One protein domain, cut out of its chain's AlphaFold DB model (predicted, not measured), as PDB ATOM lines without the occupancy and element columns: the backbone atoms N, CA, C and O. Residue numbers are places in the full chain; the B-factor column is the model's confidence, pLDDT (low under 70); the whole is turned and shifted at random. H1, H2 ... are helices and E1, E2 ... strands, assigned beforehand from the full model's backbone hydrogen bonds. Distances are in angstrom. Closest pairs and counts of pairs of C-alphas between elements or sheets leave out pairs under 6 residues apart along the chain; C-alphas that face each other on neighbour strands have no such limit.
ATOM      1  N   MET A 301     104.050 123.246 141.340       88.75
ATOM      2  CA  MET A 301     104.080 122.024 140.533       88.75
ATOM      3  C   MET A 301     105.034 122.205 139.342       88.75
ATOM      4  O   MET A 301     104.940 123.219 138.644       88.75
ATOM      5  N   PRO A 302     105.945 121.248 139.094       89.94
ATOM      6  CA  PRO A 302     106.884 121.347 137.992       89.94
ATOM      7  C   PRO A 302     106.151 121.243 136.654       89.94
ATOM      8  O   PRO A 302     105.124 120.569 136.522       89.94
ATOM      9  N   ARG A 303     106.703 121.888 135.628       85.38
ATOM     10  CA  ARG A 303     106.119 121.855 134.286       85.38
ATOM     11  C   ARG A 303     106.291 120.474 133.672       85.38
ATOM     12  O   ARG A 303     107.413 119.989 133.535       85.38
ATOM     13  N   LEU A 304     105.194 119.885 133.193       89.12
ATOM     14  CA  LEU A 304     105.206 118.529 132.627       89.12
ATOM     15  C   LEU A 304     106.216 118.362 131.492       89.12
ATOM     16  O   LEU A 304     106.843 117.315 131.391       89.12
ATOM     17  N   LYS A 305     106.423 119.395 130.666       87.56
ATOM     18  CA  LYS A 305     107.427 119.344 129.596       87.56
ATOM     19  C   LYS A 305     108.856 119.218 130.123       87.56
ATOM     20  O   LYS A 305     109.657 118.539 129.497       87.56
ATOM     21  N   GLU A 306     109.188 119.871 131.229       91.88
ATOM     22  CA  GLU A 306     110.543 119.816 131.790       91.88
ATOM     23  C   GLU A 306     110.787 118.462 132.455       91.88
ATOM     24  O   GLU A 306     111.825 117.842 132.236       91.88
ATOM     25  N   VAL A 307     109.782 117.929 133.159       96.31
ATOM     26  CA  VAL A 307     109.836 116.557 133.684       96.31
ATOM     27  C   VAL A 307     109.916 115.532 132.542       96.31
ATOM     28  O   VAL A 307     110.665 114.562 132.636       96.31
ATOM     29  N   GLN A 308     109.210 115.766 131.429       96.25
ATOM     30  CA  GLN A 308     109.321 114.946 130.218       96.25
ATOM     31  C   GLN A 308     110.711 115.054 129.577       96.25
ATOM     32  O   GLN A 308     111.254 114.044 129.152       96.25
ATOM     33  N   ALA A 309     111.320 116.240 129.534       95.19
ATOM     34  CA  ALA A 309     112.670 116.406 128.998       95.19
ATOM     35  C   ALA A 309     113.707 115.631 129.827       95.19
ATOM     36  O   ALA A 309     114.571 114.967 129.258       95.19
ATOM     37  N   PHE A 310     113.575 115.640 131.160       97.38
ATOM     38  CA  PHE A 310     114.361 114.765 132.030       97.38
ATOM     39  C   PHE A 310     114.137 113.283 131.694       97.38
ATOM     40  O   PHE A 310     115.101 112.532 131.548       97.38
ATOM     41  N   TYR A 311     112.875 112.864 131.537       97.44
ATOM     42  CA  TYR A 311     112.534 111.494 131.154       97.44
ATOM     43  C   TYR A 311     113.214 111.078 129.843       97.44
ATOM     44  O   TYR A 311     113.884 110.046 129.792       97.44
ATOM     45  N   ASP A 312     113.083 111.901 128.804       97.19
ATOM     46  CA  ASP A 312     113.626 111.641 127.471       97.19
ATOM     47  C   ASP A 312     115.166 111.584 127.488       97.19
ATOM     48  O   ASP A 312     115.770 110.747 126.808       97.19
ATOM     49  N   ALA A 313     115.816 112.426 128.300       97.50
ATOM     50  CA  ALA A 313     117.263 112.396 128.501       97.50
ATOM     51  C   ALA A 313     117.719 111.071 129.133       97.50
ATOM     52  O   ALA A 313     118.599 110.395 128.600       97.50
ATOM     53  N   VAL A 314     117.063 110.624 130.210       97.62
ATOM     54  CA  VAL A 314     117.383 109.337 130.853       97.62
ATOM     55  C   VAL A 314     117.134 108.160 129.905       97.62
ATOM     56  O   VAL A 314     117.992 107.276 129.800       97.62
ATOM     57  N   ALA A 315     115.997 108.157 129.199       96.12
ATOM     58  CA  ALA A 315     115.605 107.106 128.257       96.12
ATOM     59  C   ALA A 315     116.567 106.989 127.059       96.12
ATOM     60  O   ALA A 315     116.765 105.899 126.521       96.12
ATOM     61  N   SER A 316     117.184 108.100 126.647       96.25
ATOM     62  CA  SER A 316     118.182 108.138 125.568       96.25
ATOM     63  C   SER A 316     119.627 107.918 126.039       96.25
ATOM     64  O   SER A 316     120.525 107.805 125.203       96.25
ATOM     65  N   GLY A 317     119.857 107.805 127.351       95.44
ATOM     66  CA  GLY A 317     121.191 107.655 127.940       95.44
ATOM     67  C   GLY A 317     121.997 108.957 128.011       95.44
ATOM     68  O   GLY A 317     123.214 108.912 128.191       95.44
ATOM     69  N   ASP A 318     121.345 110.110 127.863       97.00
ATOM     70  CA  ASP A 318     121.957 111.429 128.008       97.00
ATOM     71  C   ASP A 318     121.992 111.865 129.483       97.00
ATOM     72  O   ASP A 318     121.229 112.714 129.951       97.00
ATOM     73  N   ASP A 319     122.915 111.261 130.231       95.94
ATOM     74  CA  ASP A 319     123.110 111.549 131.654       95.94
ATOM     75  C   ASP A 319     123.630 112.975 131.917       95.94
ATOM     76  O   ASP A 319     123.519 113.463 133.041       95.94
ATOM     77  N   ALA A 320     124.176 113.661 130.906       94.94
ATOM     78  CA  ALA A 320     124.605 115.050 131.045       94.94
ATOM     79  C   ALA A 320     123.390 115.976 131.181       94.94
ATOM     80  O   ALA A 320     123.322 116.742 132.140       94.94
ATOM     81  N   THR A 321     122.411 115.841 130.281       94.62
ATOM     82  CA  THR A 321     121.145 116.588 130.352       94.62
ATOM     83  C   THR A 321     120.306 116.148 131.553       94.62
ATOM     84  O   THR A 321     119.790 116.980 132.295       94.62
ATOM     85  N   ALA A 322     120.208 114.839 131.823       96.31
ATOM     86  CA  ALA A 322     119.494 114.353 133.008       96.31
ATOM     87  C   ALA A 322     120.121 114.870 134.322       96.31
ATOM     88  O   ALA A 322     119.410 115.130 135.297       96.31
ATOM     89  N   GLY A 323     121.445 115.063 134.332       95.75
ATOM     90  CA  GLY A 323     122.220 115.597 135.451       95.75
ATOM     91  C   GLY A 323     121.896 117.044 135.835       95.75
ATOM     92  O   GLY A 323     122.250 117.470 136.935       95.75
ATOM     93  N   GLU A 324     121.187 117.797 134.988       94.81
ATOM     94  CA  GLU A 324     120.677 119.132 135.337       94.81
ATOM     95  C   GLU A 324     119.594 119.055 136.430       94.81
ATOM     96  O   GLU A 324     119.477 119.954 137.268       94.81
ATOM     97  N   HIS A 325     118.857 117.938 136.477       96.75
ATOM     98  CA  HIS A 325     117.750 117.716 137.408       96.75
ATOM     99  C   HIS A 325     117.977 116.561 138.389       96.75
ATOM    100  O   HIS A 325     117.217 116.443 139.346       96.75
ATOM    101  N   ALA A 326     118.992 115.714 138.215       96.88
ATOM    102  CA  ALA A 326     119.268 114.593 139.112       96.88
ATOM    103  C   ALA A 326     120.744 114.523 139.507       96.88
ATOM    104  O   ALA A 326     121.637 114.626 138.671       96.88
ATOM    105  N   ASP A 327     121.009 114.277 140.790       95.00
ATOM    106  CA  ASP A 327     122.380 114.063 141.252       95.00
ATOM    107  C   ASP A 327     122.934 112.730 140.738       95.00
ATOM    108  O   ASP A 327     122.204 111.765 140.503       95.00
ATOM    109  N   GLN A 328     124.264 112.632 140.668       94.50
ATOM    110  CA  GLN A 328     124.948 111.419 140.210       94.50
ATOM    111  C   GLN A 328     124.538 110.164 141.000       94.50
ATOM    112  O   GLN A 328     124.493 109.074 140.437       94.50
ATOM    113  N   ALA A 329     124.216 110.301 142.290       95.31
ATOM    114  CA  ALA A 329     123.729 109.191 143.107       95.31
ATOM    115  C   ALA A 329     122.368 108.659 142.622       95.31
ATOM    116  O   ALA A 329     122.159 107.447 142.609       95.31
ATOM    117  N   VAL A 330     121.472 109.551 142.182       95.94
ATOM    118  CA  VAL A 330     120.166 109.183 141.622       95.94
ATOM    119  C   VAL A 330     120.364 108.487 140.281       95.94
ATOM    120  O   VAL A 330     119.861 107.379 140.109       95.94
ATOM    121  N   LEU A 331     121.170 109.057 139.380       96.88
ATOM    122  CA  LEU A 331     121.468 108.447 138.075       96.88
ATOM    123  C   LEU A 331     122.130 107.069 138.225       96.88
ATOM    124  O   LEU A 331     121.713 106.109 137.584       96.88
ATOM    125  N   ALA A 332     123.084 106.925 139.148       95.69
ATOM    126  CA  ALA A 332     123.701 105.635 139.454       95.69
ATOM    127  C   ALA A 332     122.704 104.622 140.042       95.69
ATOM    128  O   ALA A 332     122.842 103.420 139.814       95.69
ATOM    129  N   SER A 333     121.687 105.076 140.785       94.50
ATOM    130  CA  SER A 333     120.642 104.181 141.292       94.50
ATOM    131  C   SER A 333     119.782 103.581 140.175       94.50
ATOM    132  O   SER A 333     119.257 102.481 140.349       94.50
ATOM    133  N   LEU A 334     119.677 104.249 139.018       95.31
ATOM    134  CA  LEU A 334     118.920 103.745 137.871       95.31
ATOM    135  C   LEU A 334     119.570 102.501 137.248       95.31
ATOM    136  O   LEU A 334     118.870 101.677 136.669       95.31
ATOM    137  N   GLU A 335     120.876 102.308 137.436       94.75
ATOM    138  CA  GLU A 335     121.613 101.128 136.958       94.75
ATOM    139  C   GLU A 335     121.485  99.914 137.890       94.75
ATOM    140  O   GLU A 335     122.009  98.836 137.606       94.75
ATOM    141  N   GLN A 336     120.806 100.062 139.031       91.69
ATOM    142  CA  GLN A 336     120.599  98.951 139.953       91.69
ATOM    143  C   GLN A 336     119.636  97.929 139.348       91.69
ATOM    144  O   GLN A 336     118.585  98.283 138.806       91.69
ATOM    145  N   SER A 337     119.989  96.648 139.480       87.06
ATOM    146  CA  SER A 337     119.115  95.538 139.107       87.06
ATOM    147  C   SER A 337     117.800  95.597 139.876       87.06
ATOM    148  O   SER A 337     117.773  95.890 141.074       87.06
ATOM    149  N   THR A 338     116.716  95.261 139.195       84.81
ATOM    150  CA  THR A 338     115.383  95.159 139.790       84.81
ATOM    151  C   THR A 338     115.033  93.711 140.121       84.81
ATOM    152  O   THR A 338     115.843  92.798 139.951       84.81
ATOM    153  N   MET A 339     113.813  93.493 140.617       77.56
ATOM    154  CA  MET A 339     113.284  92.140 140.803       77.56
ATOM    155  C   MET A 339     112.979  91.445 139.467       77.56
ATOM    156  O   MET A 339     112.874  90.220 139.450       77.56
ATOM    157  N   GLU A 340     112.869  92.188 138.358       79.56
ATOM    158  CA  GLU A 340     112.777  91.593 137.028       79.56
ATOM    159  C   GLU A 340     114.178  91.144 136.562       79.56
ATOM    160  O   GLU A 340     115.102  91.963 136.472       79.56
ATOM    161  N   PRO A 341     114.388  89.841 136.285       79.88
ATOM    162  CA  PRO A 341     115.714  89.319 135.984       79.88
ATOM    163  C   PRO A 341     116.358  89.992 134.769       79.88
ATOM    164  O   PRO A 341     115.838  89.939 133.658       79.88
ATOM    165  N   GLY A 342     117.547  90.560 134.978       83.56
ATOM    166  CA  GLY A 342     118.335  91.174 133.909       83.56
ATOM    167  C   GLY A 342     117.870  92.569 133.497       83.56
ATOM    168  O   GLY A 342     118.352  93.056 132.480       83.56
ATOM    169  N   LYS A 343     116.971  93.197 134.269       88.38
ATOM    170  CA  LYS A 343     116.513  94.568 134.041       88.38
ATOM    171  C   LYS A 343     116.955  95.518 135.139       88.38
ATOM    172  O   LYS A 343     116.765  95.251 136.330       88.38
ATOM    173  N   THR A 344     117.517  96.643 134.725       93.06
ATOM    174  CA  THR A 344     117.817  97.786 135.592       93.06
ATOM    175  C   THR A 344     116.573  98.642 135.832       93.06
ATOM    176  O   THR A 344     115.593  98.570 135.085       93.06
ATOM    177  N   LYS A 345     116.604  99.484 136.873       92.75
ATOM    178  CA  LYS A 345     115.558 100.491 137.112       92.75
ATOM    179  C   LYS A 345     115.373 101.398 135.890       92.75
ATOM    180  O   LYS A 345     114.238 101.720 135.549       92.75
ATOM    181  N   ARG A 346     116.467 101.765 135.212       94.81
ATOM    182  CA  ARG A 346     116.444 102.575 133.988       94.81
ATOM    183  C   ARG A 346     115.618 101.903 132.899       94.81
ATOM    184  O   ARG A 346     114.708 102.524 132.364       94.81
ATOM    185  N   GLU A 347     115.900 100.639 132.597       91.81
ATOM    186  CA  GLU A 347     115.213  99.916 131.520       91.81
ATOM    187  C   GLU A 347     113.712  99.734 131.768       91.81
ATOM    188  O   GLU A 347     112.950  99.675 130.807       91.81
ATOM    189  N   LEU A 348     113.289  99.631 133.032       90.44
ATOM    190  CA  LEU A 348     111.875  99.484 133.387       90.44
ATOM    191  C   LEU A 348     111.139 100.816 133.482       90.44
ATOM    192  O   LEU A 348     109.994 100.917 133.050       90.44
ATOM    193  N   GLY A 349     111.780 101.828 134.067       91.69
ATOM    194  CA  GLY A 349     111.157 103.123 134.303       91.69
ATOM    195  C   GLY A 349     111.215 104.069 133.112       91.69
ATOM    196  O   GLY A 349     110.341 104.917 132.987       91.69
ATOM    197  N   PHE A 350     112.214 103.925 132.238       95.00
ATOM    198  CA  PHE A 350     112.493 104.854 131.138       95.00
ATOM    199  C   PHE A 350     112.604 104.163 129.767       95.00
ATOM    200  O   PHE A 350     113.584 104.380 129.047       95.00
ATOM    201  N   PRO A 351     111.648 103.307 129.368       92.44
ATOM    202  CA  PRO A 351     111.648 102.783 128.014       92.44
ATOM    203  C   PRO A 351     111.414 103.907 126.984       92.44
ATOM    204  O   PRO A 351     110.695 104.873 127.250       92.44
ATOM    205  N   PRO A 352     111.965 103.791 125.764       90.25
ATOM    206  CA  PRO A 352     111.698 104.758 124.707       90.25
ATOM    207  C   PRO A 352     110.194 104.935 124.450       90.25
ATOM    208  O   PRO A 352     109.465 103.955 124.287       90.25
ATOM    209  N   GLY A 353     109.748 106.191 124.368       86.25
ATOM    210  CA  GLY A 353     108.359 106.545 124.065       86.25
ATOM    211  C   GLY A 353     107.420 106.648 125.269       86.25
ATOM    212  O   GLY A 353     106.241 106.944 125.067       86.25
ATOM    213  N   GLY A 354     107.903 106.446 126.499       92.25
ATOM    214  CA  GLY A 354     107.099 106.735 127.683       92.25
ATOM    215  C   GLY A 354     106.870 108.233 127.907       92.25
ATOM    216  O   GLY A 354     107.536 109.100 127.336       92.25
ATOM    217  N   ARG A 355     105.854 108.542 128.714       93.81
ATOM    218  CA  ARG A 355     105.317 109.892 128.903       93.81
ATOM    219  C   ARG A 355     105.029 110.175 130.371       93.81
ATOM    220  O   ARG A 355     104.557 109.305 131.094       93.81
ATOM    221  N   ILE A 356     105.218 111.418 130.789       93.44
ATOM    222  CA  ILE A 356     104.778 111.921 132.091       93.44
ATOM    223  C   ILE A 356     103.332 112.396 131.960       93.44
ATOM    224  O   ILE A 356     103.042 113.323 131.204       93.44
ATOM    225  N   LYS A 357     102.402 111.747 132.671       88.38
ATOM    226  CA  LYS A 357     100.961 112.042 132.534       88.38
ATOM    227  C   LYS A 357     100.518 113.286 133.311       88.38
ATOM    228  O   LYS A 357      99.584 113.966 132.899       88.38
ATOM    229  N   GLY A 358     101.174 113.561 134.431       88.75
ATOM    230  CA  GLY A 358     100.833 114.626 135.369       88.75
ATOM    231  C   GLY A 358     101.852 114.685 136.504       88.75
ATOM    232  O   GLY A 358     102.746 113.848 136.564       88.75
ATOM    233  N   CYS A 359     101.716 115.645 137.411       91.06
ATOM    234  CA  CYS A 359     102.497 115.714 138.644       91.06
ATOM    235  C   CYS A 359     101.570 116.128 139.785       91.06
ATOM    236  O   CYS A 359     100.702 116.980 139.595       91.06
ATOM    237  N   TYR A 360     101.727 115.496 140.946       89.19
ATOM    238  CA  TYR A 360     100.771 115.595 142.047       89.19
ATOM    239  C   TYR A 360     101.485 115.676 143.394       89.19
ATOM    240  O   TYR A 360     102.491 114.998 143.606       89.19
ATOM    241  N   MET A 361     100.924 116.456 144.320       90.38
ATOM    242  CA  MET A 361     101.337 116.426 145.723       90.38
ATOM    243  C   MET A 361     100.686 115.218 146.415       90.38
ATOM    244  O   MET A 361      99.457 115.110 146.388       90.38
ATOM    245  N   PRO A 362     101.458 114.301 147.019       89.88
ATOM    246  CA  PRO A 362     100.905 113.211 147.813       89.88
ATOM    247  C   PRO A 362     100.220 113.736 149.076       89.88
ATOM    248  O   PRO A 362     100.763 114.600 149.764       89.88
ATOM    249  N   GLY A 363      99.044 113.186 149.385       88.94
ATOM    250  CA  GLY A 363      98.332 113.412 150.644       88.94
ATOM    251  C   GLY A 363      98.953 112.650 151.825       88.94
ATOM    252  O   GLY A 363     100.066 112.142 151.707       88.94
ATOM    253  N   PRO A 364      98.263 112.530 152.970       88.00
ATOM    254  CA  PRO A 364      98.790 111.848 154.152       88.00
ATOM    255  C   PRO A 364      98.829 110.322 153.975       88.00
ATOM    256  O   PRO A 364      98.037 109.744 153.229       88.00
ATOM    257  N   GLN A 365      99.720 109.646 154.709       87.31
ATOM    258  CA  GLN A 365      99.878 108.193 154.597       87.31
ATOM    259  C   GLN A 365      98.598 107.445 155.013       87.31
ATOM    260  O   GLN A 365      98.088 107.598 156.125       87.31
ATOM    261  N   ALA A 366      98.099 106.576 154.141       78.75
ATOM    262  CA  ALA A 366      96.955 105.715 154.375       78.75
ATOM    263  C   ALA A 366      97.361 104.332 154.894       78.75
ATOM    264  O   ALA A 366      97.942 103.513 154.187       78.75
ATOM    265  N   GLY A 367      96.981 104.049 156.142       76.31
ATOM    266  CA  GLY A 367      97.192 102.747 156.766       76.31
ATOM    267  C   GLY A 367      98.643 102.491 157.187       76.31
ATOM    268  O   GLY A 367      99.448 103.404 157.363       76.31
ATOM    269  N   THR A 368      98.960 101.218 157.420       74.75
ATOM    270  CA  THR A 368     100.271 100.780 157.927       74.75
ATOM    271  C   THR A 368     101.322 100.618 156.835       74.75
ATOM    272  O   THR A 368     102.513 100.628 157.140       74.75
ATOM    273  N   MET A 369     100.900 100.463 155.578       77.19
ATOM    274  CA  MET A 369     101.798 100.493 154.426       77.19
ATOM    275  C   MET A 369     102.055 101.947 154.016       77.19
ATOM    276  O   MET A 369     101.183 102.791 154.229       77.19
ATOM    277  N   PRO A 370     103.224 102.264 153.433       81.12
ATOM    278  CA  PRO A 370     103.550 103.612 152.982       81.12
ATOM    279  C   PRO A 370     102.799 103.945 151.680       81.12
ATOM    280  O   PRO A 370     103.408 104.112 150.628       81.12
ATOM    281  N   SER A 371     101.469 103.980 151.753       82.81
ATOM    282  CA  SER A 371     100.549 104.320 150.669       82.81
ATOM    283  C   SER A 371     100.062 105.749 150.842       82.81
ATOM    284  O   SER A 371      99.693 106.137 151.948       82.81
ATOM    285  N   TYR A 372     100.049 106.533 149.770       85.00
ATOM    286  CA  TYR A 372      99.667 107.941 149.810       85.00
ATOM    287  C   TYR A 372      98.661 108.232 148.695       85.00
ATOM    288  O   TYR A 372      98.920 107.882 147.538       85.00
ATOM    289  N   PRO A 373      97.515 108.867 149.001       82.12
ATOM    290  CA  PRO A 373      96.561 109.266 147.981       82.12
ATOM    291  C   PRO A 373      97.148 110.397 147.134       82.12
ATOM    292  O   PRO A 373      97.727 111.350 147.652       82.12
ATOM    293  N   VAL A 374      96.965 110.300 145.822       80.19
ATOM    294  CA  VAL A 374      97.326 111.322 144.832       80.19
ATOM    295  C   VAL A 374      96.161 111.497 143.866       80.19
ATOM    296  O   VAL A 374      95.321 110.608 143.754       80.19
ATOM    297  N   GLY A 375      96.103 112.628 143.154       70.75
ATOM    298  CA  GLY A 375      94.993 112.973 142.254       70.75
ATOM    299  C   GLY A 375      94.416 111.787 141.462       70.75
ATOM    300  O   GLY A 375      93.227 111.494 141.613       70.75
ATOM    301  N   PRO A 376      95.227 111.051 140.675       67.06
ATOM    302  CA  PRO A 376      94.702 109.982 139.844       67.06
ATOM    303  C   PRO A 376      94.632 108.616 140.549       67.06
ATOM    304  O   PRO A 376      93.959 107.743 140.020       67.06
ATOM    305  N   GLY A 377      95.248 108.415 141.723       74.38
ATOM    306  CA  GLY A 377      95.360 107.088 142.343       74.38
ATOM    307  C   GLY A 377      96.094 107.073 143.689       74.38
ATOM    308  O   GLY A 377      95.861 107.916 144.553       74.38
ATOM    309  N   GLN A 378      96.974 106.091 143.886       79.25
ATOM    310  CA  GLN A 378      97.830 105.975 145.069       79.25
ATOM    311  C   GLN A 378      99.278 105.744 144.649       79.25
ATOM    312  O   GLN A 378      99.535 105.133 143.611       79.25
ATOM    313  N   VAL A 379     100.208 106.226 145.469       82.00
ATOM    314  CA  VAL A 379     101.639 105.951 145.336       82.00
ATOM    315  C   VAL A 379     102.125 105.195 146.569       82.00
ATOM    316  O   VAL A 379     101.809 105.574 147.699       82.00
ATOM    317  N   HIS A 380     102.899 104.132 146.354       82.31
ATOM    318  CA  HIS A 380     103.522 103.353 147.420       82.31
ATOM    319  C   HIS A 380     105.008 103.688 147.493       82.31
ATOM    320  O   HIS A 380     105.783 103.328 146.610       82.31
ATOM    321  N   SER A 381     105.413 104.415 148.532       80.56
ATOM    322  CA  SER A 381     106.812 104.803 148.697       80.56
ATOM    323  C   SER A 381     107.154 105.133 150.141       80.56
ATOM    324  O   SER A 381     106.533 106.020 150.728       80.56
ATOM    325  N   PRO A 382     108.151 104.466 150.745       77.06
ATOM    326  CA  PRO A 382     108.599 104.846 152.070       77.06
ATOM    327  C   PRO A 382     109.228 106.247 152.046       77.06
ATOM    328  O   PRO A 382     110.059 106.568 151.201       77.06
ATOM    329  N   GLY A 383     108.888 107.066 153.040       80.44
ATOM    330  CA  GLY A 383     109.625 108.300 153.317       80.44
ATOM    331  C   GLY A 383     109.346 109.457 152.355       80.44
ATOM    332  O   GLY A 383     110.236 110.285 152.143       80.44
ATOM    333  N   LEU A 384     108.136 109.555 151.795       90.12
ATOM    334  CA  LEU A 384     107.669 110.824 151.229       90.12
ATOM    335  C   LEU A 384     107.642 111.897 152.328       90.12
ATOM    336  O   LEU A 384     107.130 111.664 153.423       90.12
ATOM    337  N   GLN A 385     108.267 113.032 152.033       91.06
ATOM    338  CA  GLN A 385     108.372 114.199 152.901       91.06
ATOM    339  C   GLN A 385     107.355 115.267 152.478       91.06
ATOM    340  O   GLN A 385     106.886 115.242 151.332       91.06
ATOM    341  N   PRO A 386     107.027 116.218 153.368       91.12
ATOM    342  CA  PRO A 386     106.260 117.393 152.988       91.12
ATOM    343  C   PRO A 386     106.867 118.095 151.760       91.12
ATOM    344  O   PRO A 386     108.070 118.311 151.682       91.12
ATOM    345  N   GLY A 387     106.036 118.416 150.766       90.75
ATOM    346  CA  GLY A 387     106.478 119.088 149.538       90.75
ATOM    347  C   GLY A 387     107.116 118.194 148.467       90.75
ATOM    348  O   GLY A 387     107.379 118.681 147.366       90.75
ATOM    349  N   ASP A 388     107.308 116.892 148.720       93.88
ATOM    350  CA  ASP A 388     107.635 115.956 147.639       93.88
ATOM    351  C   ASP A 388     106.484 115.930 146.608       93.88
ATOM    352  O   ASP A 388     105.302 115.962 146.955       93.88
ATOM    353  N   VAL A 389     106.828 115.846 145.324       93.75
ATOM    354  CA  VAL A 389     105.879 115.744 144.205       93.75
ATOM    355  C   VAL A 389     106.129 114.449 143.451       93.75
ATOM    356  O   VAL A 389     107.275 114.049 143.257       93.75
ATOM    357  N   VAL A 390     105.063 113.785 143.010       93.12
ATOM    358  CA  VAL A 390     105.165 112.525 142.269       93.12
ATOM    359  C   VAL A 390     104.517 112.635 140.898       93.12
ATOM    360  O   VAL A 390     103.422 113.180 140.758       93.12
ATOM    361  N   CYS A 391     105.192 112.111 139.878       93.88
ATOM    362  CA  CYS A 391     104.738 112.186 138.491       93.88
ATOM    363  C   CYS A 391     104.687 110.772 137.891       93.88
ATOM    364  O   CYS A 391     105.740 110.132 137.805       93.88
ATOM    365  N   PRO A 392     103.506 110.244 137.506       92.25
ATOM    366  CA  PRO A 392     103.410 108.896 136.976       92.25
ATOM    367  C   PRO A 392     103.966 108.836 135.556       92.25
ATOM    368  O   PRO A 392     103.691 109.707 134.719       92.25
ATOM    369  N   VAL A 393     104.713 107.768 135.299       93.56
ATOM    370  CA  VAL A 393     105.217 107.412 133.976       93.56
ATOM    371  C   VAL A 393     104.220 106.466 133.320       93.56
ATOM    372  O   VAL A 393     103.827 105.462 133.914       93.56
ATOM    373  N   VAL A 394     103.832 106.779 132.086       92.19
ATOM    374  CA  VAL A 394     102.935 105.952 131.278       92.19
ATOM    375  C   VAL A 394     103.530 105.594 129.928       92.19
ATOM    376  O   VAL A 394     104.406 106.292 129.424       92.19
ATOM    377  N   SER A 395     103.009 104.540 129.312       90.69
ATOM    378  CA  SER A 395     103.288 104.197 127.919       90.69
ATOM    379  C   SER A 395     102.002 103.796 127.212       90.69
ATOM    380  O   SER A 395     101.070 103.309 127.842       90.69
ATOM    381  N   ASP A 396     101.948 104.023 125.901       85.19
ATOM    382  CA  ASP A 396     100.876 103.494 125.047       85.19
ATOM    383  C   ASP A 396     101.293 102.162 124.389       85.19
ATOM    384  O   ASP A 396     100.503 101.543 123.673       85.19
ATOM    385  N   ASP A 397     102.538 101.720 124.607       86.75
ATOM    386  CA  ASP A 397     103.049 100.451 124.102       86.75
ATOM    387  C   ASP A 397     102.492  99.286 124.943       86.75
ATOM    388  O   ASP A 397     102.845  99.141 126.117       86.75
ATOM    389  N   PRO A 398     101.660  98.395 124.369       81.88
ATOM    390  CA  PRO A 398     101.102  97.265 125.105       81.88
ATOM    391  C   PRO A 398     102.168  96.274 125.596       81.88
ATOM    392  O   PRO A 398     101.880  95.487 126.496       81.88
ATOM    393  N   ALA A 399     103.387  96.298 125.040       84.19
ATOM    394  CA  ALA A 399     104.505  95.501 125.537       84.19
ATOM    395  C   ALA A 399     105.078  96.033 126.866       84.19
ATOM    396  O   ALA A 399     105.762  95.294 127.571       84.19
ATOM    397  N   GLN A 400     104.782  97.283 127.233       84.56
ATOM    398  CA  GLN A 400     105.253  97.943 128.453       84.56
ATOM    399  C   GLN A 400     104.163  97.922 129.530       84.56
ATOM    400  O   GLN A 400     103.767  98.956 130.064       84.56
ATOM    401  N   SER A 401     103.662  96.730 129.870       83.00
ATOM    402  CA  SER A 401     102.503  96.573 130.763       83.00
ATOM    403  C   SER A 401     102.676  97.192 132.153       83.00
ATOM    404  O   SER A 401     101.677  97.527 132.779       83.00
ATOM    405  N   LEU A 402     103.915  97.371 132.625       86.00
ATOM    406  CA  LEU A 402     104.235  98.059 133.884       86.00
ATOM    407  C   LEU A 402     103.869  99.557 133.858       86.00
ATOM    408  O   LEU A 402     103.533 100.129 134.890       86.00
ATOM    409  N   LEU A 403     103.933 100.189 132.683       88.62
ATOM    410  CA  LEU A 403     103.638 101.612 132.491       88.62
ATOM    411  C   LEU A 403     102.185 101.872 132.084       88.62
ATOM    412  O   LEU A 403     101.773 103.021 131.934       88.62
ATOM    413  N   ASN A 404     101.388 100.824 131.902       86.62
ATOM    414  CA  ASN A 404      99.980 100.989 131.582       86.62
ATOM    415  C   ASN A 404      99.199 101.230 132.880       86.62
ATOM    416  O   ASN A 404      99.361 100.457 133.827       86.62
ATOM    417  N   PRO A 405      98.336 102.260 132.946       81.81
ATOM    418  CA  PRO A 405      97.491 102.454 134.113       81.81
ATOM    419  C   PRO A 405      96.577 101.241 134.303       81.81
ATOM    420  O   PRO A 405      95.929 100.778 133.359       81.81
ATOM    421  N   ALA A 406      96.500 100.734 135.529       78.75
ATOM    422  CA  ALA A 406      95.518  99.731 135.911       78.75
ATOM    423  C   ALA A 406      94.280 100.430 136.479       78.75
ATOM    424  O   ALA A 406      94.393 101.440 137.161       78.75
ATOM    425  N   MET A 407      93.082  99.909 136.223       76.38
ATOM    426  CA  MET A 407      91.883 100.416 136.895       76.38
ATOM    427  C   MET A 407      91.715  99.701 138.230       76.38
ATOM    428  O   MET A 407      91.561  98.478 138.271       76.38
ATOM    429  N   ASP A 408      91.704 100.461 139.317       69.50
ATOM    430  CA  ASP A 408      91.303  99.957 140.621       69.50
ATOM    431  C   ASP A 408      89.796  99.679 140.603       69.50
ATOM    432  O   ASP A 408      88.966 100.583 140.502       69.50
ATOM    433  N   ALA A 409      89.436  98.399 140.708       69.44
ATOM    434  CA  ALA A 409      88.052  97.940 140.667       69.44
ATOM    435  C   ALA A 409      87.192  98.452 141.839       69.44
ATOM    436  O   ALA A 409      85.966  98.423 141.744       69.44
ATOM    437  N   SER A 410      87.807  98.898 142.940       63.78
ATOM    438  CA  SER A 410      87.110  99.395 144.130       63.78
ATOM    439  C   SER A 410      86.830 100.896 144.080       63.78
ATOM    440  O   SER A 410      85.791 101.341 144.568       63.78
ATOM    441  N   THR A 411      87.725 101.672 143.466       63.59
ATOM    442  CA  THR A 411      87.622 103.138 143.399       63.59
ATOM    443  C   THR A 411      87.265 103.658 142.008       63.59
ATOM    444  O   THR A 411      86.877 104.817 141.875       63.59
ATOM    445  N   GLY A 412      87.381 102.825 140.969       66.69
ATOM    446  CA  GLY A 412      87.200 103.222 139.572       66.69
ATOM    447  C   GLY A 412      88.278 104.188 139.069       66.69
ATOM    448  O   GLY A 412      88.043 104.884 138.085       66.69
ATOM    449  N   ARG A 413      89.424 104.273 139.758       67.69
ATOM    450  CA  ARG A 413      90.528 105.193 139.450       67.69
ATOM    451  C   ARG A 413      91.715 104.468 138.824       67.69
ATOM    452  O   ARG A 413      91.907 103.276 139.043       67.69
ATOM    453  N   GLU A 414      92.518 105.203 138.061       76.38
ATOM    454  CA  GLU A 414      93.736 104.682 137.440       76.38
ATOM    455  C   GLU A 414      94.892 104.629 138.449       76.38
ATOM    456  O   GLU A 414      95.311 105.640 139.004       76.38
ATOM    457  N   THR A 415      95.475 103.460 138.654       76.69
ATOM    458  CA  THR A 415      96.693 103.274 139.434       76.69
ATOM    459  C   THR A 415      97.891 103.113 138.508       76.69
ATOM    460  O   THR A 415      97.797 102.533 137.426       76.69
ATOM    461  N   TYR A 416      99.030 103.651 138.935       85.88
ATOM    462  CA  TYR A 416     100.284 103.614 138.188       85.88
ATOM    463  C   TYR A 416     101.331 102.942 139.055       85.88
ATOM    464  O   TYR A 416     101.353 103.145 140.270       85.88
ATOM    465  N   LEU A 417     102.205 102.168 138.425       87.00
ATOM    466  CA  LEU A 417     103.251 101.431 139.127       87.00
ATOM    467  C   LEU A 417     104.581 102.183 139.117       87.00
ATOM    468  O   LEU A 417     105.388 102.015 140.024       87.00
ATOM    469  N   VAL A 418     104.807 103.049 138.130       90.88
ATOM    470  CA  VAL A 418     106.065 103.786 137.986       90.88
ATOM    471  C   VAL A 418     105.844 105.275 138.186       90.88
ATOM    472  O   VAL A 418     105.028 105.899 137.509       90.88
ATOM    473  N   TRP A 419     106.620 105.846 139.100       92.88
ATOM    474  CA  TRP A 419     106.541 107.246 139.483       92.88
ATOM    475  C   TRP A 419     107.934 107.852 139.594       92.88
ATOM    476  O   TRP A 419     108.831 107.286 140.220       92.88
ATOM    477  N   LEU A 420     108.098 109.056 139.059       95.38
ATOM    478  CA  LEU A 420     109.216 109.914 139.431       95.38
ATOM    479  C   LEU A 420     108.891 110.604 140.750       95.38
ATOM    480  O   LEU A 420     107.792 111.136 140.909       95.38
ATOM    481  N   LYS A 421     109.855 110.623 141.670       95.25
ATOM    482  CA  LYS A 421     109.800 111.411 142.902       95.25
ATOM    483  C   LYS A 421     110.636 112.674 142.739       95.25
ATOM    484  O   LYS A 421     111.849 112.603 142.534       95.25
ATOM    485  N   LEU A 422     110.001 113.829 142.861       96.38
ATOM    486  CA  LEU A 422     110.592 115.142 142.649       96.38
ATOM    487  C   LEU A 422     110.565 115.960 143.939       96.38
ATOM    488  O   LEU A 422     109.662 115.819 144.761       96.38
ATOM    489  N   ARG A 423     111.525 116.873 144.056       95.75
ATOM    490  CA  ARG A 423     111.514 117.976 145.010       95.75
ATOM    491  C   ARG A 423     111.563 119.297 144.244       95.75
ATOM    492  O   ARG A 423     112.650 119.687 143.807       95.75
ATOM    493  N   PRO A 424     110.404 119.918 143.989       94.50
ATOM    494  CA  PRO A 424     110.338 121.253 143.419       94.50
ATOM    495  C   PRO A 424     110.545 122.349 144.474       94.50
ATOM    496  O   PRO A 424     110.442 122.093 145.672       94.50
ATOM    497  N   ASP A 425     110.799 123.569 144.009       91.19
ATOM    498  CA  ASP A 425     110.759 124.798 144.808       91.19
ATOM    499  C   ASP A 425     109.605 125.727 144.369       91.19
ATOM    500  O   ASP A 425     108.807 125.392 143.485       91.19
ATOM    501  N   GLY A 426     109.498 126.911 144.983       84.19
ATOM    502  CA  GLY A 426     108.462 127.906 144.677       84.19
ATOM    503  C   GLY A 426     108.508 128.461 143.245       84.19
ATOM    504  O   GLY A 426     107.503 128.971 142.750       84.19
ATOM    505  N   SER A 427     109.630 128.317 142.529       80.31
ATOM    506  CA  SER A 427     109.735 128.696 141.112       80.31
ATOM    507  C   SER A 427     109.168 127.628 140.168       80.31
ATOM    508  O   SER A 427     108.874 127.921 139.007       80.31
ATOM    509  N   GLY A 428     108.992 126.397 140.660       84.50
ATOM    510  CA  GLY A 428     108.652 125.216 139.866       84.50
ATOM    511  C   GLY A 428     109.874 124.499 139.281       84.50
ATOM    512  O   GLY A 428     109.712 123.471 138.619       84.50
ATOM    513  N   SER A 429     111.086 125.006 139.539       88.38
ATOM    514  CA  SER A 429     112.330 124.263 139.315       88.38
ATOM    515  C   SER A 429     112.362 123.049 140.233       88.38
ATOM    516  O   SER A 429     111.831 123.096 141.341       88.38
ATOM    517  N   PHE A 430     112.958 121.946 139.784       95.44
ATOM    518  CA  PHE A 430     112.891 120.687 140.521       95.44
ATOM    519  C   PHE A 430     114.165 119.859 140.439       95.44
ATOM    520  O   PHE A 430     114.947 119.948 139.486       95.44
ATOM    521  N   ARG A 431     114.309 118.984 141.440       97.38
ATOM    522  CA  ARG A 431     115.253 117.868 141.437       97.38
ATOM    523  C   ARG A 431     114.520 116.540 141.477       97.38
ATOM    524  O   ARG A 431     113.621 116.356 142.293       97.38
ATOM    525  N   VAL A 432     114.919 115.600 140.633       97.25
ATOM    526  CA  VAL A 432     114.493 114.206 140.729       97.25
ATOM    527  C   VAL A 432     115.313 113.540 141.824       97.25
ATOM    528  O   VAL A 432     116.541 113.582 141.818       97.25
ATOM    529  N   THR A 433     114.614 112.953 142.787       95.38
ATOM    530  CA  THR A 433     115.205 112.354 143.988       95.38
ATOM    531  C   THR A 433     115.144 110.834 143.975       95.38
ATOM    532  O   THR A 433     115.984 110.202 144.609       95.38
ATOM    533  N   ASP A 434     114.189 110.242 143.249       93.38
ATOM    534  CA  ASP A 434     114.085 108.790 143.093       93.38
ATOM    535  C   ASP A 434     113.201 108.397 141.893       93.38
ATOM    536  O   ASP A 434     112.351 109.172 141.442       93.38
ATOM    537  N   LEU A 435     113.376 107.159 141.426       93.38
ATOM    538  CA  LEU A 435     112.416 106.431 140.598       93.38
ATOM    539  C   LEU A 435     111.780 105.342 141.463       93.38
ATOM    540  O   LEU A 435     112.442 104.383 141.877       93.38
ATOM    541  N   MET A 436     110.476 105.468 141.676       89.81
ATOM    542  CA  MET A 436     109.683 104.534 142.460       89.81
ATOM    543  C   MET A 436     108.989 103.569 141.504       89.81
ATOM    544  O   MET A 436     108.272 103.993 140.598       89.81
ATOM    545  N   ILE A 437     109.221 102.275 141.707       87.50
ATOM    546  CA  ILE A 437     108.553 101.198 140.979       87.50
ATOM    547  C   ILE A 437     107.836 100.346 142.021       87.50
ATOM    548  O   ILE A 437     108.476  99.644 142.804       87.50
ATOM    549  N   ASP A 438     106.518 100.445 142.040       76.31
ATOM    550  CA  ASP A 438     105.635  99.631 142.857       76.31
ATOM    551  C   ASP A 438     105.336  98.323 142.120       76.31
ATOM    552  O   ASP A 438     104.762  98.331 141.035       76.31
TER     553      ASP A 438
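AT A GLANCE: This is residues 301 to 438 of the 440 residues of an uncharacterized protein of Actinomyces slackii (UniProt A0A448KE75). A twisted three-stranded sheet, E3 E4 E5, forms the core, with helices H1 and H4 over one of its faces, H3 beside its E5 edge, and H2 next to H1. A small separate hairpin, E1 and E2, lies toward the other end, and the long loop of residues 395 to 417 reaches out at that end. The printed part has 138 residues, under half of them in named elements: four helices, then five strands, H1 H2 H3 H4 E1 E2 E3 E4 E5, in the class mixed, helices and strands. Both sheets, E3 E4 E5 and E1 E2, are antiparallel. The whole is compact, with a radius of gyration of the C-alphas of 14.2 A and spans of 41 by 38 by 25 A.

IN THESE COORDINATES: H1 is residues 304 to 316, 18.1 A long, from C-alpha 304 at (105.206, 118.529, 132.627). H2 is residues 319 to 322, H3 328 to 334 with 10.0 A, and H4 345 to 349. E1 is residues 371 to 374 and E2 377 to 380. E3 is residues 389 to 394, 16.5 A; E4 is 418 to 424, 18.8 A; E5 is 430 to 437, 20.0 A, and ends with C-alpha 437 at (108.553, 101.198, 140.979). E5 bends by 54 degrees at residue 433.

HOW THE PARTS SIT: E3, E4 and E5 make a meander, each strand the antiparallel neighbour of the one before. N 391 and O 420 are 3.0 A apart between E3 and E4, and N 421 and O 434 2.9 A between E4 and E5. H1 and this sheet form two layers, a helix on one face: H1 lies over E4 at a height over the sheet of 9.5 A. It runs slantwise to the strands, at 56 degrees to E4 on the local plane. H4 is on the same face, over E4 at a height of 8.6 A. H1 and H4 only just touch, with 3 pairs of C-alphas within 8 A, the closest Ala 315 and Arg 346 at 7.4 A. H1 touches H2 with residues 310 to 314 alone, the closest C-alphas being Phe 310 and Ala 322 at 5.2 A. H3 only grazes the sheet with residues 329 to 334. E1 and E2 form a hairpin, N 372 and O 379 being 2.9 A apart. In H1, H3 and H4 every O i to N i+4 pair is within hydrogen-bond range; H2 is too short for one.

THE WHOLE: The C-alphas farthest apart, Ala 320 and Ser 410, are 42.7 A apart. The printed part has no cut. The links H4 to E1 and E3 to E4 are long. In the first, residues 355 to 356 pair antiparallel with residues 393 to 394 of E3. The mean pLDDT of the printed part is 88.1; residue 376 and residues 408 to 413 are under 70.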